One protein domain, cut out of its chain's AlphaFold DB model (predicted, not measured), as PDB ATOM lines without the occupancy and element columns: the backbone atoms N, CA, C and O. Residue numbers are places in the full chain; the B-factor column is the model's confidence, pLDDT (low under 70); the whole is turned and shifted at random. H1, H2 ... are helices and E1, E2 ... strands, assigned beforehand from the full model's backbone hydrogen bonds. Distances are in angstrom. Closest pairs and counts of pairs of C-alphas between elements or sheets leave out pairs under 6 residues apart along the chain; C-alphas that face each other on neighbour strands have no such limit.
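This is residues 2 to 156 of the 391 residues of the protein "Tyr recombinase domain-containing protein" of Oceanospirillales bacterium LUC14_002_19_P2 (UniProt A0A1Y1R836). The model is an elongated body of two parts: at one end a twisted three-stranded sheet, E3, E4 and E5, with H4 crossing one of its faces, and at the other end a group of helices round the long H5. H2 crosses H5, H6 packs on it, and the small strand hairpin E1 and E2 packs on H3, whose end leads by a tight link into E3. The printed part has 155 residues, with six named helices and five named strands in the order H1, H2, E1, E2, H3, E3, E4, E5, H4, H5, H6. The class is mixed, helices and strands, and both sheets, E3 - E4 - E5 and E1 - E2, are antiparallel. The whole is compact, with a radius of gyration of the C-alphas of 16.6 A, and spans 52 by 34 by 27 A, only just elongated.

E3, residues 64 to 70, E4, residues 73 to 80, and E5, residues 83 to 89, form a meander, each strand the antiparallel neighbour of the one before. N 68 and O 75 are 2.9 A apart, and N 76 and O 87 are 2.8 A apart, both within hydrogen-bond range. H4, residues 107 to 115, is on this sheet at a height of 8.9 A, over E4, and runs across the strands at 89 degrees on the local plane. In the hairpin of E1, residues 29 to 31, and E2, residues 34 to 36, N 29 and O 36 are 2.9 A apart. The closest C-alphas of E1 and H3, residues 50 to 61, are those of Phe 29 and Tyr 57, 5.6 A apart. H5, residues 124 to 145, touches H2, residues 15 to 25, with residues 129 to 133 alone; they are about perpendicular at 81 degrees, and their closest C-alphas, those of His 21 and Arg 130, are 5.4 A apart. H5 also touches H6, residues 152 to 155, with residues 134 to 142 alone; their closest C-alphas, those of Arg 135 and Ala 153, are 4.6 A apart. H1, residues 2 to 7, and H2 form a helical hairpin and only just touch, with 3 pairs of C-alphas within 8 A, the closest those of Leu 5 and Leu 19 at 7.0 A. H4 and H5 are apart. Every O i to N i+4 pair is within hydrogen-bond range in H1, H2, H3, H4 and H5; H6 is too short for such a pair.

H1 begins at C-alpha 2, (120.543, 132.046, 123.621). E4 measures 21.5 A from first to last C-alpha, E5 18.5 A, E3 16.8 A, H3 16.2 A and H2 15.1 A. H5 measures 30.3 A, from C-alpha 124 at (105.207, 139.018, 104.755) to C-alpha 145 at (128.246, 123.916, 117.470).

The two C-alphas farthest apart, those of Ile 108 and Asn 149, are 52.6 A apart. The printed part has no cut. The links E2 to H3 and E5 to H4 are long, with 13 and 17 residues. Residues 93 to 95 have pLDDT under 70.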
ATOM      1  N   VAL A   2     119.733 131.269 122.659       87.94
ATOM      2  CA  VAL A   2     120.543 132.046 123.621       87.94
ATOM      3  C   VAL A   2     122.011 132.140 123.198       87.94
ATOM      4  O   VAL A   2     122.501 133.245 123.013       87.94
ATOM      5  N   GLU A   3     122.672 131.013 122.914       89.69
ATOM      6  CA  GLU A   3     124.094 131.021 122.526       89.69
ATOM      7  C   GLU A   3     124.392 131.851 121.266       89.69
ATOM      8  O   GLU A   3     125.375 132.581 121.211       89.69
ATOM      9  N   TYR A   4     123.515 131.817 120.256       91.75
ATOM     10  CA  TYR A   4     123.684 132.654 119.063       91.75
ATOM     11  C   TYR A   4     123.578 134.148 119.407       91.75
ATOM     12  O   TYR A   4     124.337 134.969 118.887       91.75
ATOM     13  N   LEU A   5     122.628 134.509 120.275       89.69
ATOM     14  CA  LEU A   5     122.386 135.896 120.670       89.69
ATOM     15  C   LEU A   5     123.497 136.468 121.550       89.69
ATOM     16  O   LEU A   5     123.696 137.678 121.523       89.69
ATOM     17  N   THR A   6     124.215 135.625 122.290       89.00
ATOM     18  CA  THR A   6     125.325 136.042 123.154       89.00
ATOM     19  C   THR A   6     126.673 136.004 122.438       89.00
ATOM     20  O   THR A   6     127.481 136.907 122.625       89.00
ATOM     21  N   MET A   7     126.925 135.001 121.593       89.94
ATOM     22  CA  MET A   7     128.255 134.776 121.012       89.94
ATOM     23  C   MET A   7     128.448 135.418 119.634       89.94
ATOM     24  O   MET A   7     129.548 135.843 119.299       89.94
ATOM     25  N   GLU A   8     127.397 135.471 118.813       89.31
ATOM     26  CA  GLU A   8     127.514 135.824 117.392       89.31
ATOM     27  C   GLU A   8     126.750 137.111 117.059       89.31
ATOM     28  O   GLU A   8     127.282 138.010 116.403       89.31
ATOM     29  N   SER A   9     125.505 137.230 117.522       88.19
ATOM     30  CA  SER A   9     124.632 138.372 117.236       88.19
ATOM     31  C   SER A   9     125.199 139.742 117.658       88.19
ATOM     32  O   SER A   9     125.052 140.670 116.861       88.19
ATOM     33  N   PRO A  10     125.896 139.917 118.806       88.94
ATOM     34  CA  PRO A  10     126.365 141.238 119.250       88.94
ATOM     35  C   PRO A  10     127.369 141.896 118.296       88.94
ATOM     36  O   PRO A  10     127.497 143.117 118.260       88.94
ATOM     37  N   THR A  11     128.052 141.096 117.472       84.12
ATOM     38  CA  THR A  11     128.990 141.587 116.452       84.12
ATOM     39  C   THR A  11     128.290 142.142 115.206       84.12
ATOM     40  O   THR A  11     128.922 142.772 114.353       84.12
ATOM     41  N   LYS A  12     126.975 141.921 115.069       78.00
ATOM     42  CA  LYS A  12     126.193 142.272 113.882       78.00
ATOM     43  C   LYS A  12     125.462 143.588 114.075       78.00
ATOM     44  O   LYS A  12     124.850 143.854 115.106       78.00
ATOM     45  N   ALA A  13     125.381 144.369 112.999       73.38
ATOM     46  CA  ALA A  13     124.537 145.562 112.964       73.38
ATOM     47  C   ALA A  13     123.042 145.251 113.207       73.38
ATOM     48  O   ALA A  13     122.299 146.139 113.618       73.38
ATOM     49  N   SER A  14     122.609 144.007 112.962       81.12
ATOM     50  CA  SER A  14     121.238 143.534 113.178       81.12
ATOM     51  C   SER A  14     120.954 143.058 114.603       81.12
ATOM     52  O   SER A  14     119.841 142.612 114.846       81.12
ATOM     53  N   HIS A  15     121.891 143.160 115.555       84.88
ATOM     54  CA  HIS A  15     121.733 142.588 116.901       84.88
ATOM     55  C   HIS A  15     120.397 142.939 117.579       84.88
ATOM     56  O   HIS A  15     119.708 142.074 118.111       84.88
ATOM     57  N   LYS A  16     119.976 144.208 117.496       83.50
ATOM     58  CA  LYS A  16     118.694 144.656 118.065       83.50
ATOM     59  C   LYS A  16     117.481 143.998 117.397       83.50
ATOM     60  O   LYS A  16     116.515 143.666 118.079       83.50
ATOM     61  N   ASP A  17     117.531 143.811 116.079       85.62
ATOM     62  CA  ASP A  17     116.472 143.128 115.333       85.62
ATOM     63  C   ASP A  17     116.474 141.622 115.637       85.62
ATOM     64  O   ASP A  17     115.405 141.025 115.786       85.62
ATOM     65  N   ASP A  18     117.658 141.018 115.789       90.31
ATOM     66  CA  ASP A  18     117.826 139.619 116.183       90.31
ATOM     67  C   ASP A  18     117.176 139.361 117.554       90.31
ATOM     68  O   ASP A  18     116.380 138.432 117.671       90.31
ATOM     69  N   LEU A  19     117.434 140.209 118.560       89.06
ATOM     70  CA  LEU A  19     116.814 140.119 119.893       89.06
ATOM     71  C   LEU A  19     115.282 140.178 119.813       89.06
ATOM     72  O   LEU A  19     114.586 139.319 120.356       89.06
ATOM     73  N   LEU A  20     114.745 141.153 119.073       87.81
ATOM     74  CA  LEU A  20     113.300 141.314 118.895       87.81
ATOM     75  C   LEU A  20     112.665 140.094 118.209       87.81
ATOM     76  O   LEU A  20     111.577 139.645 118.577       87.81
ATOM     77  N   HIS A  21     113.301 139.574 117.162       91.38
ATOM     78  CA  HIS A  21     112.791 138.424 116.423       91.38
ATOM     79  C   HIS A  21     112.912 137.126 117.220       91.38
ATOM     80  O   HIS A  21     111.981 136.321 117.180       91.38
ATOM     81  N   ALA A  22     113.993 136.957 117.980       90.75
ATOM     82  CA  ALA A  22     114.191 135.840 118.890       90.75
ATOM     83  C   ALA A  22     113.111 135.792 119.973       90.75
ATOM     84  O   ALA A  22     112.451 134.767 120.127       90.75
ATOM     85  N   ALA A  23     112.854 136.915 120.651       88.31
ATOM     86  CA  ALA A  23     111.809 137.007 121.667       88.31
ATOM     87  C   ALA A  23     110.446 136.542 121.122       88.31
ATOM     88  O   ALA A  23     109.736 135.763 121.754       88.31
ATOM     89  N   MET A  24     110.114 136.943 119.892       89.31
ATOM     90  CA  MET A  24     108.867 136.535 119.243       89.31
ATOM     91  C   MET A  24     108.842 135.057 118.839       89.31
ATOM     92  O   MET A  24     107.770 134.454 118.871       89.31
ATOM     93  N   LEU A  25     109.972 134.475 118.423       92.12
ATOM     94  CA  LEU A  25     110.070 133.048 118.080       92.12
ATOM     95  C   LEU A  25     109.845 132.150 119.306       92.12
ATOM     96  O   LEU A  25     109.330 131.047 119.154       92.12
ATOM     97  N   ARG A  26     110.161 132.635 120.511       90.44
ATOM     98  CA  ARG A  26     109.924 131.916 121.775       90.44
ATOM     99  C   ARG A  26     108.454 131.904 122.218       90.44
ATOM    100  O   ARG A  26     108.095 131.134 123.106       90.44
ATOM    101  N   CYS A  27     107.594 132.746 121.635       91.94
ATOM    102  CA  CYS A  27     106.165 132.757 121.960       91.94
ATOM    103  C   CYS A  27     105.505 131.404 121.624       91.94
ATOM    104  O   CYS A  27     105.670 130.928 120.496       91.94
ATOM    105  N   PRO A  28     104.689 130.832 122.533       94.38
ATOM    106  CA  PRO A  28     103.936 129.623 122.242       94.38
ATOM    107  C   PRO A  28     102.998 129.792 121.042       94.38
ATOM    108  O   PRO A  28     102.304 130.807 120.915       94.38
ATOM    109  N   PHE A  29     102.939 128.773 120.192       94.94
ATOM    110  CA  PHE A  29     101.995 128.670 119.082       94.94
ATOM    111  C   PHE A  29     101.007 127.539 119.339       94.94
ATOM    112  O   PHE A  29     101.299 126.610 120.087       94.94
ATOM    113  N   GLU A  30      99.824 127.612 118.740       93.31
ATOM    114  CA  GLU A  30      98.795 126.605 118.957       93.31
ATOM    115  C   GLU A  30      98.683 125.685 117.752       93.31
ATOM    116  O   GLU A  30      98.618 126.120 116.599       93.31
ATOM    117  N   TYR A  31      98.611 124.391 118.029       89.44
ATOM    118  CA  TYR A  31      98.343 123.385 117.023       89.44
ATOM    119  C   TYR A  31      97.506 122.262 117.629       89.44
ATOM    120  O   TYR A  31      97.844 121.714 118.678       89.44
ATOM    121  N   ARG A  32      96.391 121.934 116.962       86.25
ATOM    122  CA  ARG A  32      95.420 120.910 117.396       86.25
ATOM    123  C   ARG A  32      94.933 121.105 118.848       86.25
ATOM    124  O   ARG A  32      94.800 120.136 119.587       86.25
ATOM    125  N   GLY A  33      94.678 122.354 119.252       85.94
ATOM    126  CA  GLY A  33      94.143 122.693 120.580       85.94
ATOM    127  C   GLY A  33      95.152 122.596 121.729       85.94
ATOM    128  O   GLY A  33      94.758 122.632 122.891       85.94
ATOM    129  N   LYS A  34      96.448 122.452 121.428       91.44
ATOM    130  CA  LYS A  34      97.535 122.494 122.413       91.44
ATOM    131  C   LYS A  34      98.535 123.582 122.055       91.44
ATOM    132  O   LYS A  34      98.775 123.841 120.874       91.44
ATOM    133  N   PHE A  35      99.129 124.189 123.078       94.44
ATOM    134  CA  PHE A  35     100.237 125.119 122.912       94.44
ATOM    135  C   PHE A  35     101.568 124.377 122.864       94.44
ATOM    136  O   PHE A  35     101.820 123.479 123.662       94.44
ATOM    137  N   TRP A  36     102.414 124.805 121.938       94.69
ATOM    138  CA  TRP A  36     103.753 124.295 121.693       94.69
ATOM    139  C   TRP A  36     104.741 125.456 121.722       94.69
ATOM    140  O   TRP A  36     104.389 126.588 121.378       94.69
ATOM    141  N   ARG A  37     105.990 125.183 122.092       93.44
ATOM    142  CA  ARG A  37     107.100 126.134 121.985       93.44
ATOM    143  C   ARG A  37     108.167 125.530 121.101       93.44
ATOM    144  O   ARG A  37     108.452 124.348 121.221       93.44
ATOM    145  N   LEU A  38     108.782 126.354 120.258       93.81
ATOM    146  CA  LEU A  38     109.915 125.914 119.444       93.81
ATOM    147  C   LEU A  38     111.080 125.422 120.313       93.81
ATOM    148  O   LEU A  38     111.746 124.469 119.936       93.81
ATOM    149  N   ASP A  39     111.274 126.034 121.485       89.56
ATOM    150  CA  ASP A  39     112.320 125.664 122.446       89.56
ATOM    151  C   ASP A  39     112.140 124.243 123.027       89.56
ATOM    152  O   ASP A  39     113.111 123.673 123.512       89.56
ATOM    153  N   ASP A  40     110.931 123.670 122.962       91.56
ATOM    154  CA  ASP A  40     110.627 122.331 123.494       91.56
ATOM    155  C   ASP A  40     110.716 121.224 122.432       91.56
ATOM    156  O   ASP A  40     110.539 120.047 122.747       91.56
ATOM    157  N   LEU A  41     110.918 121.584 121.162       94.38
ATOM    158  CA  LEU A  41     110.903 120.617 120.068       94.38
ATOM    159  C   LEU A  41     112.279 119.967 119.880       94.38
ATOM    160  O   LEU A  41     113.297 120.658 119.984       94.38
ATOM    161  N   PRO A  42     112.324 118.670 119.525       95.44
ATOM    162  CA  PRO A  42     113.547 118.013 119.091       95.44
ATOM    163  C   PRO A  42     114.252 118.794 117.981       95.44
ATOM    164  O   PRO A  42     113.633 119.297 117.037       95.44
ATOM    165  N   LEU A  43     115.572 118.894 118.090       95.00
ATOM    166  CA  LEU A  43     116.406 119.590 117.118       95.00
ATOM    167  C   LEU A  43     116.744 118.665 115.934       95.00
ATOM    168  O   LEU A  43     117.906 118.349 115.688       95.00
ATOM    169  N   ASP A  44     115.713 118.237 115.210       94.19
ATOM    170  CA  ASP A  44     115.792 117.354 114.043       94.19
ATOM    171  C   ASP A  44     114.726 117.704 112.980       94.19
ATOM    172  O   ASP A  44     113.989 118.691 113.099       94.19
ATOM    173  N   ASP A  45     114.697 116.931 111.895       91.50
ATOM    174  CA  ASP A  45     113.765 117.040 110.770       91.50
ATOM    175  C   ASP A  45     112.606 116.028 110.827       91.50
ATOM    176  O   ASP A  45     111.907 115.841 109.832       91.50
ATOM    177  N   SER A  46     112.366 115.401 111.984       93.12
ATOM    178  CA  SER A  46     111.231 114.495 112.170       93.12
ATOM    179  C   SER A  46     109.884 115.234 112.144       93.12
ATOM    180  O   SER A  46     109.813 116.460 112.278       93.12
ATOM    181  N   ASP A  47     108.781 114.482 112.070       88.56
ATOM    182  CA  ASP A  47     107.414 115.029 112.097       88.56
ATOM    183  C   ASP A  47     107.088 115.846 113.363       88.56
ATOM    184  O   ASP A  47     106.163 116.662 113.362       88.56
ATOM    185  N   GLN A  48     107.831 115.626 114.453       89.50
ATOM    186  CA  GLN A  48     107.711 116.384 115.706       89.50
ATOM    187  C   GLN A  48     108.897 117.326 115.950       89.50
ATOM    188  O   GLN A  48     108.927 118.014 116.969       89.50
ATOM    189  N   GLY A  49     109.849 117.381 115.019       94.25
ATOM    190  CA  GLY A  49     111.060 118.176 115.114       94.25
ATOM    191  C   GLY A  49     110.855 119.666 114.846       94.25
ATOM    192  O   GLY A  49     109.788 120.151 114.444       94.25
ATOM    193  N   ILE A  50     111.932 120.421 115.044       95.62
ATOM    194  CA  ILE A  50     111.964 121.880 114.918       95.62
ATOM    195  C   ILE A  50     111.567 122.372 113.518       95.62
ATOM    196  O   ILE A  50     111.017 123.469 113.389       95.62
ATOM    197  N   VAL A  51     111.826 121.582 112.468       95.44
ATOM    198  CA  VAL A  51     111.507 121.949 111.078       95.44
ATOM    199  C   VAL A  51     109.992 122.073 110.896       95.44
ATOM    200  O   VAL A  51     109.508 123.137 110.496       95.44
ATOM    201  N   VAL A  52     109.241 121.033 111.271       95.12
ATOM    202  CA  VAL A  52     107.770 121.035 111.232       95.12
ATOM    203  C   VAL A  52     107.210 122.052 112.226       95.12
ATOM    204  O   VAL A  52     106.292 122.810 111.903       95.12
ATOM    205  N   GLY A  53     107.813 122.150 113.412       96.00
ATOM    206  CA  GLY A  53     107.464 123.155 114.412       96.00
ATOM    207  C   GLY A  53     107.487 124.587 113.886       96.00
ATOM    208  O   GLY A  53     106.541 125.347 114.096       96.00
ATOM    209  N   LEU A  54     108.541 124.959 113.157       96.06
ATOM    210  CA  LEU A  54     108.665 126.281 112.542       96.06
ATOM    211  C   LEU A  54     107.588 126.521 111.483       96.06
ATOM    212  O   LEU A  54     107.018 127.614 111.430       96.06
ATOM    213  N   GLU A  55     107.268 125.522 110.659       94.62
ATOM    214  CA  GLU A  55     106.182 125.628 109.682       94.62
ATOM    215  C   GLU A  55     104.837 125.905 110.370       94.62
ATOM    216  O   GLU A  55     104.125 126.853 110.006       94.62
ATOM    217  N   LEU A  56     104.522 125.130 111.411       95.38
ATOM    218  CA  LEU A  56     103.304 125.280 112.205       95.38
ATOM    219  C   LEU A  56     103.255 126.623 112.934       95.38
ATOM    220  O   LEU A  56     102.214 127.280 112.919       95.38
ATOM    221  N   TYR A  57     104.378 127.087 113.482       95.81
ATOM    222  CA  TYR A  57     104.496 128.411 114.089       95.81
ATOM    223  C   TYR A  57     104.143 129.525 113.089       95.81
ATOM    224  O   TYR A  57     103.336 130.412 113.381       95.81
ATOM    225  N   PHE A  58     104.679 129.482 111.864       94.75
ATOM    226  CA  PHE A  58     104.324 130.480 110.849       94.75
ATOM    227  C   PHE A  58     102.877 130.339 110.371       94.75
ATOM    228  O   PHE A  58     102.248 131.342 110.025       94.75
ATOM    229  N   LYS A  59     102.329 129.120 110.329       93.25
ATOM    230  CA  LYS A  59     100.909 128.884 110.030       93.25
ATOM    231  C   LYS A  59     100.004 129.488 111.103       93.25
ATOM    232  O   LYS A  59      99.031 130.149 110.751       93.25
ATOM    233  N   ASP A  60     100.354 129.330 112.375       94.88
ATOM    234  CA  ASP A  60      99.685 129.966 113.511       94.88
ATOM    235  C   ASP A  60      99.707 131.495 113.361       94.88
ATOM    236  O   ASP A  60      98.653 132.126 113.310       94.88
ATOM    237  N   LEU A  61     100.874 132.107 113.142       93.94
ATOM    238  CA  LEU A  61     100.979 133.565 112.994       93.94
ATOM    239  C   LEU A  61     100.146 134.154 111.842       93.94
ATOM    240  O   LEU A  61      99.714 135.306 111.930       93.94
ATOM    241  N   ARG A  62      99.920 133.396 110.762       93.62
ATOM    242  CA  ARG A  62      99.090 133.833 109.623       93.62
ATOM    243  C   ARG A  62      97.599 133.912 109.955       93.62
ATOM    244  O   ARG A  62      96.864 134.554 109.213       93.62
ATOM    245  N   GLN A  63      97.153 133.322 111.064       94.38
ATOM    246  CA  GLN A  63      95.767 133.439 111.524       94.38
ATOM    247  C   GLN A  63      95.456 134.830 112.096       94.38
ATOM    248  O   GLN A  63      94.289 135.189 112.231       94.38
ATOM    249  N   VAL A  64      96.478 135.630 112.424       96.12
ATOM    250  CA  VAL A  64      96.307 136.995 112.933       96.12
ATOM    251  C   VAL A  64      95.818 137.917 111.820       96.12
ATOM    252  O   VAL A  64      96.548 138.188 110.869       96.12
ATOM    253  N   THR A  65      94.614 138.464 111.976       95.75
ATOM    254  CA  THR A  65      93.968 139.374 111.017       95.75
ATOM    255  C   THR A  65      94.143 140.843 111.397       95.75
ATOM    256  O   THR A  65      94.312 141.698 110.528       95.75
ATOM    257  N   LYS A  66      94.171 141.156 112.696       95.69
ATOM    258  CA  LYS A  66      94.407 142.507 113.223       95.69
ATOM    259  C   LYS A  66      95.243 142.421 114.494       95.69
ATOM    260  O   LYS A  66      95.180 141.452 115.239       95.69
ATOM    261  N   ARG A  67      96.043 143.446 114.751       96.19
ATOM    262  CA  ARG A  67      96.823 143.626 115.975       96.19
ATOM    263  C   ARG A  67      96.477 144.975 116.576       96.19
ATOM    264  O   ARG A  67      96.415 145.963 115.852       96.19
ATOM    265  N   ALA A  68      96.284 145.044 117.876       95.75
ATOM    266  CA  ALA A  68      96.071 146.291 118.592       95.75
ATOM    267  C   ALA A  68      97.055 146.376 119.755       95.75
ATOM    268  O   ALA A  68      97.502 145.352 120.265       95.75
ATOM    269  N   TYR A  69      97.412 147.603 120.121       93.62
ATOM    270  CA  TYR A  69      98.290 147.874 121.251       93.62
ATOM    271  C   TYR A  69      97.541 148.807 122.189       93.62
ATOM    272  O   TYR A  69      97.166 149.904 121.773       93.62
ATOM    273  N   LEU A  70      97.290 148.356 123.412       91.38
ATOM    274  CA  LEU A  70      96.659 149.145 124.468       91.38
ATOM    275  C   LEU A  70      97.549 149.034 125.699       91.38
ATOM    276  O   LEU A  70      97.922 147.931 126.066       91.38
ATOM    277  N   ASN A  71      97.916 150.165 126.303       88.50
ATOM    278  CA  ASN A  71      98.794 150.203 127.480       88.50
ATOM    279  C   ASN A  71     100.105 149.411 127.306       88.50
ATOM    280  O   ASN A  71     100.563 148.777 128.241       88.50
ATOM    281  N   HIS A  72     100.710 149.468 126.114       86.00
ATOM    282  CA  HIS A  72     101.926 148.720 125.741       86.00
ATOM    283  C   HIS A  72     101.757 147.194 125.625       86.00
ATOM    284  O   HIS A  72     102.696 146.522 125.207       86.00
ATOM    285  N   GLU A  73     100.554 146.667 125.849       90.38
ATOM    286  CA  GLU A  73     100.230 145.252 125.672       90.38
ATOM    287  C   GLU A  73      99.799 144.930 124.241       90.38
ATOM    288  O   GLU A  73      99.160 145.743 123.559       90.38
ATOM    289  N   LEU A  74     100.132 143.723 123.774       93.12
ATOM    290  CA  LEU A  74      99.802 143.251 122.431       93.12
ATOM    291  C   LEU A  74      98.518 142.420 122.446       93.12
ATOM    292  O   LEU A  74      98.438 141.361 123.058       93.12
ATOM    293  N   TYR A  75      97.552 142.837 121.635       96.44
ATOM    294  CA  TYR A  75      96.338 142.080 121.365       96.44
ATOM    295  C   TYR A  75      96.279 141.671 119.899       96.44
ATOM    296  O   TYR A  75      96.646 142.437 119.003       96.44
ATOM    297  N   GLN A  76      95.801 140.460 119.639       96.75
ATOM    298  CA  GLN A  76      95.710 139.875 118.307       96.75
ATOM    299  C   GLN A  76      94.282 139.411 118.044       96.75
ATOM    300  O   GLN A  76      93.771 138.554 118.754       96.75
ATOM    301  N   LEU A  77      93.653 139.948 117.006       97.00
ATOM    302  CA  LEU A  77      92.435 139.390 116.442       97.00
ATOM    303  C   LEU A  77      92.842 138.248 115.522       97.00
ATOM    304  O   LEU A  77      93.667 138.447 114.623       97.00
ATOM    305  N   ARG A  78      92.293 137.063 115.757       96.31
ATOM    306  CA  ARG A  78      92.681 135.837 115.061       96.31
ATOM    307  C   ARG A  78      91.464 135.177 114.442       96.31
ATOM    308  O   ARG A  78      90.381 135.234 115.016       96.31
ATOM    309  N   LYS A  79      91.647 134.598 113.257       94.56
ATOM    310  CA  LYS A  79      90.604 133.862 112.541       94.56
ATOM    311  C   LYS A  79      90.488 132.452 113.115       94.56
ATOM    312  O   LYS A  79      91.377 131.638 112.891       94.56
ATOM    313  N   GLU A  80      89.376 132.177 113.785       90.81
ATOM    314  CA  GLU A  80      89.007 130.861 114.309       90.81
ATOM    315  C   GLU A  80      87.895 130.228 113.462       90.81
ATOM    316  O   GLU A  80      87.332 130.855 112.559       90.81
ATOM    317  N   ARG A  81      87.541 128.971 113.765       85.81
ATOM    318  CA  ARG A  81      86.436 128.259 113.091       85.81
ATOM    319  C   ARG A  81      85.096 128.994 113.211       85.81
ATOM    320  O   ARG A  81      84.360 129.064 112.234       85.81
ATOM    321  N   ASN A  82      84.821 129.575 114.379       85.25
ATOM    322  CA  ASN A  82      83.534 130.198 114.716       85.25
ATOM    323  C   ASN A  82      83.558 131.733 114.592       85.25
ATOM    324  O   ASN A  82      82.736 132.419 115.195       85.25
ATOM    325  N   GLY A  83      84.509 132.284 113.833       90.31
ATOM    326  CA  GLY A  83      84.664 133.724 113.639       90.31
ATOM    327  C   GLY A  83      85.980 134.259 114.194       90.31
ATOM    328  O   GLY A  83      86.923 133.514 114.441       90.31
ATOM    329  N   ASN A  84      86.071 135.578 114.344       94.19
ATOM    330  CA  ASN A  84      87.293 136.215 114.822       94.19
ATOM    331  C   ASN A  84      87.268 136.384 116.343       94.19
ATOM    332  O   ASN A  84      86.304 136.920 116.884       94.19
ATOM    333  N   VAL A  85      88.359 136.007 117.009       96.00
ATOM    334  CA  VAL A  85      88.499 136.105 118.469       96.00
ATOM    335  C   VAL A  85      89.711 136.961 118.818       96.00
ATOM    336  O   VAL A  85      90.773 136.848 118.198       96.00
ATOM    337  N   TRP A  86      89.545 137.862 119.789       97.25
ATOM    338  CA  TRP A  86      90.650 138.641 120.339       97.25
ATOM    339  C   TRP A  86      91.413 137.813 121.363       97.25
ATOM    340  O   TRP A  86      90.820 137.237 122.267       97.25
ATOM    341  N   TYR A  87      92.735 137.828 121.256       97.00
ATOM    342  CA  TYR A  87      93.649 137.238 122.220       97.00
ATOM    343  C   TYR A  87      94.570 138.307 122.784       97.00
ATOM    344  O   TYR A  87      95.067 139.157 122.042       97.00
ATOM    345  N   HIS A  88      94.833 138.235 124.082       96.31
ATOM    346  CA  HIS A  88      95.970 138.911 124.677       96.31
ATOM    347  C   HIS A  88      97.222 138.064 124.436       96.31
ATOM    348  O   HIS A  88      97.211 136.860 124.695       96.31
ATOM    349  N   GLN A  89      98.280 138.676 123.908       92.88
ATOM    350  CA  GLN A  89      99.583 138.054 123.711       92.88
ATOM    351  C   GLN A  89     100.564 138.685 124.703       92.88
ATOM    352  O   GLN A  89     101.088 139.761 124.408       92.88
ATOM    353  N   PRO A  90     100.848 138.012 125.831       88.00
ATOM    354  CA  PRO A  90     101.825 138.493 126.795       88.00
ATOM    355  C   PRO A  90     103.175 138.734 126.125       88.00
ATOM    356  O   PRO A  90     103.626 137.912 125.312       88.00
ATOM    357  N   HIS A  91     103.812 139.857 126.456       80.88
ATOM    358  CA  HIS A  91     105.178 140.103 126.020       80.88
ATOM    359  C   HIS A  91     106.116 139.109 126.726       80.88
ATOM    360  O   HIS A  91     106.016 138.942 127.942       80.88
ATOM    361  N   PRO A  92     107.030 138.439 126.008       74.25
ATOM    362  CA  PRO A  92     108.070 137.638 126.647       74.25
ATOM    363  C   PRO A  92     108.978 138.555 127.484       74.25
ATOM    364  O   PRO A  92     109.557 139.490 126.928       74.25
ATOM    365  N   ALA A  93     109.091 138.336 128.798       68.88
ATOM    366  CA  ALA A  93     110.147 138.976 129.590       68.88
ATOM    367  C   ALA A  93     111.515 138.382 129.201       68.88
ATOM    368  O   ALA A  93     111.567 137.259 128.692       68.88
ATOM    369  N   GLU A  94     112.608 139.129 129.402       60.25
ATOM    370  CA  GLU A  94     113.943 138.745 128.899       60.25
ATOM    371  C   GLU A  94     114.411 137.375 129.429       60.25
ATOM    372  O   GLU A  94     115.000 136.614 128.661       60.25
ATOM    373  N   ASP A  95     113.971 136.976 130.629       66.44
ATOM    374  CA  ASP A  95     114.387 135.725 131.285       66.44
ATOM    375  C   ASP A  95     113.236 134.769 131.649       66.44
ATOM    376  O   ASP A  95     113.464 133.703 132.220       66.44
ATOM    377  N   GLU A  96     111.990 135.093 131.290       75.31
ATOM    378  CA  GLU A  96     110.855 134.210 131.575       75.31
ATOM    379  C   GLU A  96     110.508 133.307 130.391       75.31
ATOM    380  O   GLU A  96     110.744 133.609 129.215       75.31
ATOM    381  N   ILE A  97     109.889 132.171 130.709       79.12
ATOM    382  CA  ILE A  97     109.179 131.366 129.723       79.12
ATOM    383  C   ILE A  97     107.962 132.175 129.251       79.12
ATOM    384  O   ILE A  97     107.084 132.475 130.067       79.12
ATOM    385  N   PRO A  98     107.853 132.511 127.951       84.94
ATOM    386  CA  PRO A  98     106.736 133.312 127.476       84.94
ATOM    387  C   PRO A  98     105.416 132.567 127.671       84.94
ATOM    388  O   PRO A  98     105.267 131.412 127.261       84.94
ATOM    389  N   ARG A  99     104.441 133.239 128.289       89.38
ATOM    390  CA  ARG A  99     103.126 132.649 128.554       89.38
ATOM    391  C   ARG A  99     102.332 132.473 127.253       89.38
ATOM    392  O   ARG A  99     102.454 133.304 126.343       89.38
ATOM    393  N   PRO A 100     101.485 131.432 127.157       93.25
ATOM    394  CA  PRO A 100     100.536 131.310 126.062       93.25
ATOM    395  C   PRO A 100      99.622 132.531 125.974       93.25
ATOM    396  O   PRO A 100      99.286 133.164 126.979       93.25
ATOM    397  N   ARG A 101      99.189 132.841 124.752       94.44
ATOM    398  CA  ARG A 101      98.096 133.792 124.540       94.44
ATOM    399  C   ARG A 101      96.802 133.251 125.155       94.44
ATOM    400  O   ARG A 101      96.605 132.038 125.207       94.44
ATOM    401  N   TYR A 102      95.895 134.140 125.536       94.94
ATOM    402  CA  TYR A 102      94.586 133.766 126.076       94.94
ATOM    403  C   TYR A 102      93.476 134.668 125.522       94.94
ATOM    404  O   TYR A 102      93.751 135.823 125.176       94.94
ATOM    405  N   PRO A 103      92.242 134.150 125.369       95.62
ATOM    406  CA  PRO A 103      91.149 134.907 124.777       95.62
ATOM    407  C   PRO A 103      90.751 136.091 125.664       95.62
ATOM    408  O   PRO A 103      90.772 136.019 126.894       95.62
ATOM    409  N   VAL A 104      90.383 137.197 125.026       96.31
ATOM    410  CA  VAL A 104      89.823 138.374 125.688       96.31
ATOM    411  C   VAL A 104      88.312 138.203 125.751       96.31
ATOM    412  O   VAL A 104      87.655 138.236 124.717       96.31
ATOM    413  N   ASN A 105      87.776 138.068 126.965       94.19
ATOM    414  CA  ASN A 105      86.339 137.879 127.196       94.19
ATOM    415  C   ASN A 105      85.628 139.156 127.688       94.19
ATOM    416  O   ASN A 105      84.403 139.209 127.721       94.19
ATOM    417  N   ASP A 106      86.379 140.196 128.061       95.50
ATOM    418  CA  ASP A 106      85.822 141.476 128.508       95.50
ATOM    419  C   ASP A 106      85.208 142.244 127.322       95.50
ATOM    420  O   ASP A 106      85.914 142.711 126.422       95.50
ATOM    421  N   ALA A 107      83.883 142.411 127.342       94.94
ATOM    422  CA  ALA A 107      83.120 143.097 126.302       94.94
ATOM    423  C   ALA A 107      83.520 144.573 126.116       94.94
ATOM    424  O   ALA A 107      83.543 145.075 124.986       94.94
ATOM    425  N   ILE A 108      83.870 145.275 127.199       95.44
ATOM    426  CA  ILE A 108      84.316 146.673 127.148       95.44
ATOM    427  C   ILE A 108      85.676 146.734 126.453       95.44
ATOM    428  O   ILE A 108      85.891 147.572 125.569       95.44
ATOM    429  N   LEU A 109      86.587 145.828 126.812       95.19
ATOM    430  CA  LEU A 109      87.901 145.743 126.184       95.19
ATOM    431  C   LEU A 109      87.797 145.354 124.704       95.19
ATOM    432  O   LEU A 109      88.426 146.000 123.867       95.19
ATOM    433  N   ILE A 110      86.953 144.381 124.348       95.44
ATOM    434  CA  ILE A 110      86.689 144.006 122.948       95.44
ATOM    435  C   ILE A 110      86.197 145.214 122.146       95.44
ATOM    436  O   ILE A 110      86.703 145.478 121.051       95.44
ATOM    437  N   LYS A 111      85.250 145.995 122.687       95.12
ATOM    438  CA  LYS A 111      84.750 147.210 122.027       95.12
ATOM    439  C   LYS A 111      85.881 148.213 121.775       95.12
ATOM    440  O   LYS A 111      86.006 148.714 120.656       95.12
ATOM    441  N   LYS A 112      86.752 148.442 122.768       95.19
ATOM    442  CA  LYS A 112      87.945 149.298 122.628       95.19
ATOM    443  C   LYS A 112      88.909 148.771 121.558       95.19
ATOM    444  O   LYS A 112      89.376 149.539 120.718       95.19
ATOM    445  N   LEU A 113      89.183 147.466 121.539       95.00
ATOM    446  CA  LEU A 113      90.079 146.823 120.566       95.00
ATOM    447  C   LEU A 113      89.539 146.898 119.128       95.00
ATOM    448  O   LEU A 113      90.293 147.135 118.175       95.00
ATOM    449  N   ASN A 114      88.224 146.752 118.958       93.00
ATOM    450  CA  ASN A 114      87.567 146.896 117.662       93.00
ATOM    451  C   ASN A 114      87.700 148.326 117.122       93.00
ATOM    452  O   ASN A 114      88.052 148.497 115.953       93.00
ATOM    453  N   GLN A 115      87.527 149.331 117.982       93.00
ATOM    454  CA  GLN A 115      87.646 150.752 117.633       93.00
ATOM    455  C   GLN A 115      89.097 151.229 117.462       93.00
ATOM    456  O   GLN A 115      89.350 152.225 116.786       93.00
ATOM    457  N   ALA A 116      90.077 150.526 118.037       90.94
ATOM    458  CA  ALA A 116      91.479 150.906 117.924       90.94
ATOM    459  C   ALA A 116      91.966 150.868 116.462       90.94
ATOM    460  O   ALA A 116      91.771 149.875 115.750       90.94
ATOM    461  N   LYS A 117      92.695 151.917 116.044       85.56
ATOM    462  CA  LYS A 117      93.312 152.034 114.704       85.56
ATOM    463  C   LYS A 117      94.199 150.827 114.361       85.56
ATOM    464  O   LYS A 117      94.243 150.408 113.211       85.56
ATOM    465  N   GLY A 118      94.834 150.228 115.375       87.50
ATOM    466  CA  GLY A 118      95.552 148.956 115.283       87.50
ATOM    467  C   GLY A 118      96.595 148.881 114.159       87.50
ATOM    468  O   GLY A 118      97.056 149.875 113.605       87.50
ATOM    469  N   ARG A 119      97.004 147.659 113.838       91.50
ATOM    470  CA  ARG A 119      97.763 147.271 112.651       91.50
ATOM    471  C   ARG A 119      97.048 146.075 112.034       91.50
ATOM    472  O   ARG A 119      96.461 145.278 112.755       91.50
ATOM    473  N   GLY A 120      97.125 145.923 110.719       91.62
ATOM    474  CA  GLY A 120      96.616 144.729 110.045       91.62
ATOM    475  C   GLY A 120      97.412 143.452 110.387       91.62
ATOM    476  O   GLY A 120      98.209 143.445 111.347       91.62
ATOM    477  N   PRO A 121      97.266 142.392 109.576       93.81
ATOM    478  CA  PRO A 121      97.976 141.130 109.773       93.81
ATOM    479  C   PRO A 121      99.499 141.336 109.772       93.81
ATOM    480  O   PRO A 121     100.018 142.416 109.443       93.81
ATOM    481  N   TYR A 122     100.258 140.320 110.188       92.31
ATOM    482  CA  TYR A 122     101.712 140.371 110.041       92.31
ATOM    483  C   TYR A 122     102.081 140.537 108.565       92.31
ATOM    484  O   TYR A 122     101.569 139.837 107.698       92.31
ATOM    485  N   LYS A 123     102.978 141.485 108.278       89.12
ATOM    486  CA  LYS A 123     103.490 141.667 106.919       89.12
ATOM    487  C   LYS A 123     104.367 140.472 106.559       89.12
ATOM    488  O   LYS A 123     105.089 139.972 107.421       89.12
ATOM    489  N   GLN A 124     104.366 140.093 105.285       88.12
ATOM    490  CA  GLN A 124     105.207 139.018 104.755       88.12
ATOM    491  C   GLN A 124     106.683 139.213 105.122       88.12
ATOM    492  O   GLN A 124     107.300 138.294 105.650       88.12
ATOM    493  N   ASP A 125     107.203 140.438 105.002       87.06
ATOM    494  CA  ASP A 125     108.575 140.770 105.414       87.06
ATOM    495  C   ASP A 125     108.838 140.529 106.908       87.06
ATOM    496  O   ASP A 125     109.926 140.109 107.285       87.06
ATOM    497  N   THR A 126     107.850 140.751 107.783       90.25
ATOM    498  CA  THR A 126     108.009 140.470 109.221       90.25
ATOM    499  C   THR A 126     108.157 138.973 109.477       90.25
ATOM    500  O   THR A 126     108.998 138.574 110.280       90.25
ATOM    501  N   LEU A 127     107.358 138.143 108.799       92.31
ATOM    502  CA  LEU A 127     107.458 136.687 108.915       92.31
ATOM    503  C   LEU A 127     108.766 136.181 108.299       92.31
ATOM    504  O   LEU A 127     109.463 135.376 108.911       92.31
ATOM    505  N   ARG A 128     109.145 136.726 107.139       92.31
ATOM    506  CA  ARG A 128     110.401 136.428 106.449       92.31
ATOM    507  C   ARG A 128     111.625 136.755 107.303       92.31
ATOM    508  O   ARG A 128     112.524 135.931 107.377       92.31
ATOM    509  N   ASN A 129     111.659 137.905 107.980       91.75
ATOM    510  CA  ASN A 129     112.786 138.269 108.847       91.75
ATOM    511  C   ASN A 129     112.923 137.315 110.045       91.75
ATOM    512  O   ASN A 129     114.030 136.891 110.367       91.75
ATOM    513  N   ARG A 130     111.803 136.910 110.659       93.94
ATOM    514  CA  ARG A 130     111.810 135.892 111.726       93.94
ATOM    515  C   ARG A 130     112.298 134.539 111.214       93.94
ATOM    516  O   ARG A 130     113.121 133.903 111.861       93.94
ATOM    517  N   GLN A 131     111.832 134.119 110.038       95.19
ATOM    518  CA  GLN A 131     112.289 132.882 109.410       95.19
ATOM    519  C   GLN A 131     113.780 132.940 109.061       95.19
ATOM    520  O   GLN A 131     114.495 131.960 109.253       95.19
ATOM    521  N   ALA A 132     114.260 134.086 108.573       93.94
ATOM    522  CA  ALA A 132     115.668 134.296 108.278       93.94
ATOM    523  C   ALA A 132     116.524 134.141 109.541       93.94
ATOM    524  O   ALA A 132     117.516 133.419 109.491       93.94
ATOM    525  N   LEU A 133     116.110 134.725 110.672       95.25
ATOM    526  CA  LEU A 133     116.796 134.523 111.949       95.25
ATOM    527  C   LEU A 133     116.803 133.044 112.360       95.25
ATOM    528  O   LEU A 133     117.866 132.515 112.671       95.25
ATOM    529  N   ALA A 134     115.655 132.359 112.308       95.69
ATOM    530  CA  ALA A 134     115.573 130.935 112.648       95.69
ATOM    531  C   ALA A 134     116.533 130.088 111.792       95.69
ATOM    532  O   ALA A 134     117.299 129.283 112.318       95.69
ATOM    533  N   ARG A 135     116.571 130.332 110.476       96.19
ATOM    534  CA  ARG A 135     117.509 129.671 109.557       96.19
ATOM    535  C   ARG A 135     118.969 129.989 109.877       96.19
ATOM    536  O   ARG A 135     119.800 129.090 109.835       96.19
ATOM    537  N   VAL A 136     119.294 131.247 110.186       95.12
ATOM    538  CA  VAL A 136     120.657 131.653 110.572       95.12
ATOM    539  C   VAL A 136     121.093 130.926 111.840       95.12
ATOM    540  O   VAL A 136     122.203 130.399 111.870       95.12
ATOM    541  N   ILE A 137     120.216 130.840 112.843       95.12
ATOM    542  CA  ILE A 137     120.480 130.108 114.084       95.12
ATOM    543  C   ILE A 137     120.724 128.628 113.780       95.12
ATOM    544  O   ILE A 137     121.752 128.104 114.187       95.12
ATOM    545  N   LEU A 138     119.848 127.962 113.022       95.88
ATOM    546  CA  LEU A 138     120.003 126.536 112.700       95.88
ATOM    547  C   LEU A 138     121.275 126.246 111.892       95.88
ATOM    548  O   LEU A 138     121.997 125.295 112.183       95.88
ATOM    549  N   SER A 139     121.614 127.104 110.927       96.31
ATOM    550  CA  SER A 139     122.884 126.992 110.205       96.31
ATOM    551  C   SER A 139     124.094 127.234 111.099       96.31
ATOM    552  O   SER A 139     125.124 126.593 110.904       96.31
ATOM    553  N   TRP A 140     124.003 128.146 112.065       95.12
ATOM    554  CA  TRP A 140     125.072 128.382 113.031       95.12
ATOM    555  C   TRP A 140     125.250 127.178 113.963       95.12
ATOM    556  O   TRP A 140     126.376 126.713 114.128       95.12
ATOM    557  N   VAL A 141     124.152 126.602 114.455       94.25
ATOM    558  CA  VAL A 141     124.156 125.384 115.276       94.25
ATOM    559  C   VAL A 141     124.820 124.219 114.534       94.25
ATOM    560  O   VAL A 141     125.747 123.612 115.062       94.25
ATOM    561  N   TYR A 142     124.461 123.973 113.272       96.06
ATOM    562  CA  TYR A 142     125.116 122.944 112.458       96.06
ATOM    563  C   TYR A 142     126.599 123.249 112.180       96.06
ATOM    564  O   TYR A 142     127.460 122.375 112.279       96.06
ATOM    565  N   ARG A 143     126.935 124.492 111.802       94.31
ATOM    566  CA  ARG A 143     128.284 124.836 111.310       94.31
ATOM    567  C   ARG A 143     129.318 125.074 112.403       94.31
ATOM    568  O   ARG A 143     130.505 124.891 112.145       94.31
ATOM    569  N   ARG A 144     128.892 125.565 113.563       94.31
ATOM    570  CA  ARG A 144     129.781 125.980 114.654       94.31
ATOM    571  C   ARG A 144     129.684 125.046 115.844       94.31
ATOM    572  O   ARG A 144     130.721 124.615 116.325       94.31
ATOM    573  N   LEU A 145     128.466 124.718 116.267       93.25
ATOM    574  CA  LEU A 145     128.246 123.916 117.470       93.25
ATOM    575  C   LEU A 145     128.182 122.411 117.202       93.25
ATOM    576  O   LEU A 145     128.402 121.628 118.116       93.25
ATOM    577  N   ARG A 146     127.909 122.003 115.954       93.25
ATOM    578  CA  ARG A 146     127.808 120.593 115.537       93.25
ATOM    579  C   ARG A 146     126.737 119.798 116.299       93.25
ATOM    580  O   ARG A 146     126.857 118.589 116.422       93.25
ATOM    581  N   TRP A 147     125.681 120.454 116.790       94.19
ATOM    582  CA  TRP A 147     124.609 119.770 117.536       94.19
ATOM    583  C   TRP A 147     123.687 118.919 116.660       94.19
ATOM    584  O   TRP A 147     122.929 118.107 117.177       94.19
ATOM    585  N   THR A 148     123.717 119.122 115.344       94.38
ATOM    586  CA  THR A 148     122.888 118.395 114.382       94.38
ATOM    587  C   THR A 148     123.768 117.733 113.330       94.38
ATOM    588  O   THR A 148     124.806 118.274 112.946       94.38
ATOM    589  N   ASN A 149     123.322 116.586 112.813       91.75
ATOM    590  CA  ASN A 149     124.032 115.848 111.759       91.75
ATOM    591  C   ASN A 149     123.892 116.500 110.374       91.75
ATOM    592  O   ASN A 149     124.699 116.262 109.480       91.75
ATOM    593  N   SER A 150     122.871 117.338 110.192       93.50
ATOM    594  CA  SER A 150     122.580 118.050 108.950       93.50
ATOM    595  C   SER A 150     122.226 119.514 109.227       93.50
ATOM    596  O   SER A 150     121.932 119.917 110.359       93.50
ATOM    597  N   ASN A 151     122.267 120.346 108.186       95.94
ATOM    598  CA  ASN A 151     121.867 121.745 108.282       95.94
ATOM    599  C   ASN A 151     120.341 121.873 108.188       95.94
ATOM    600  O   ASN A 151     119.798 122.081 107.104       95.94
ATOM    601  N   LEU A 152     119.653 121.830 109.332       96.25
ATOM    602  CA  LEU A 152     118.185 121.889 109.389       96.25
ATOM    603  C   LEU A 152     117.579 123.139 108.733       96.25
ATOM    604  O   LEU A 152     116.421 123.142 108.321       96.25
ATOM    605  N   ALA A 153     118.367 124.208 108.592       95.38
ATOM    606  CA  ALA A 153     117.934 125.400 107.880       95.38
ATOM    607  C   ALA A 153     117.538 125.106 106.425       95.38
ATOM    608  O   ALA A 153     116.715 125.833 105.874       95.38
ATOM    609  N   ASP A 154     118.121 124.091 105.787       93.69
ATOM    610  CA  ASP A 154     117.902 123.804 104.370       93.69
ATOM    611  C   ASP A 154     116.520 123.192 104.101       93.69
ATOM    612  O   ASP A 154     115.946 123.469 103.050       93.69
ATOM    613  N   PHE A 155     115.920 122.530 105.094       93.50
ATOM    614  CA  PHE A 155     114.560 121.984 105.013       93.50
ATOM    615  C   PHE A 155     113.452 123.031 105.224       93.50
ATOM    616  O   PHE A 155     112.278 122.762 104.989       93.50
ATOM    617  N   ILE A 156     113.794 124.255 105.636       92.00
ATOM    618  CA  ILE A 156     112.805 125.316 105.871       92.00
ATOM    619  C   ILE A 156     112.515 126.068 104.571       92.00
ATOM    620  O   ILE A 156     113.332 126.882 104.125       92.00
TER     621      ILE A 156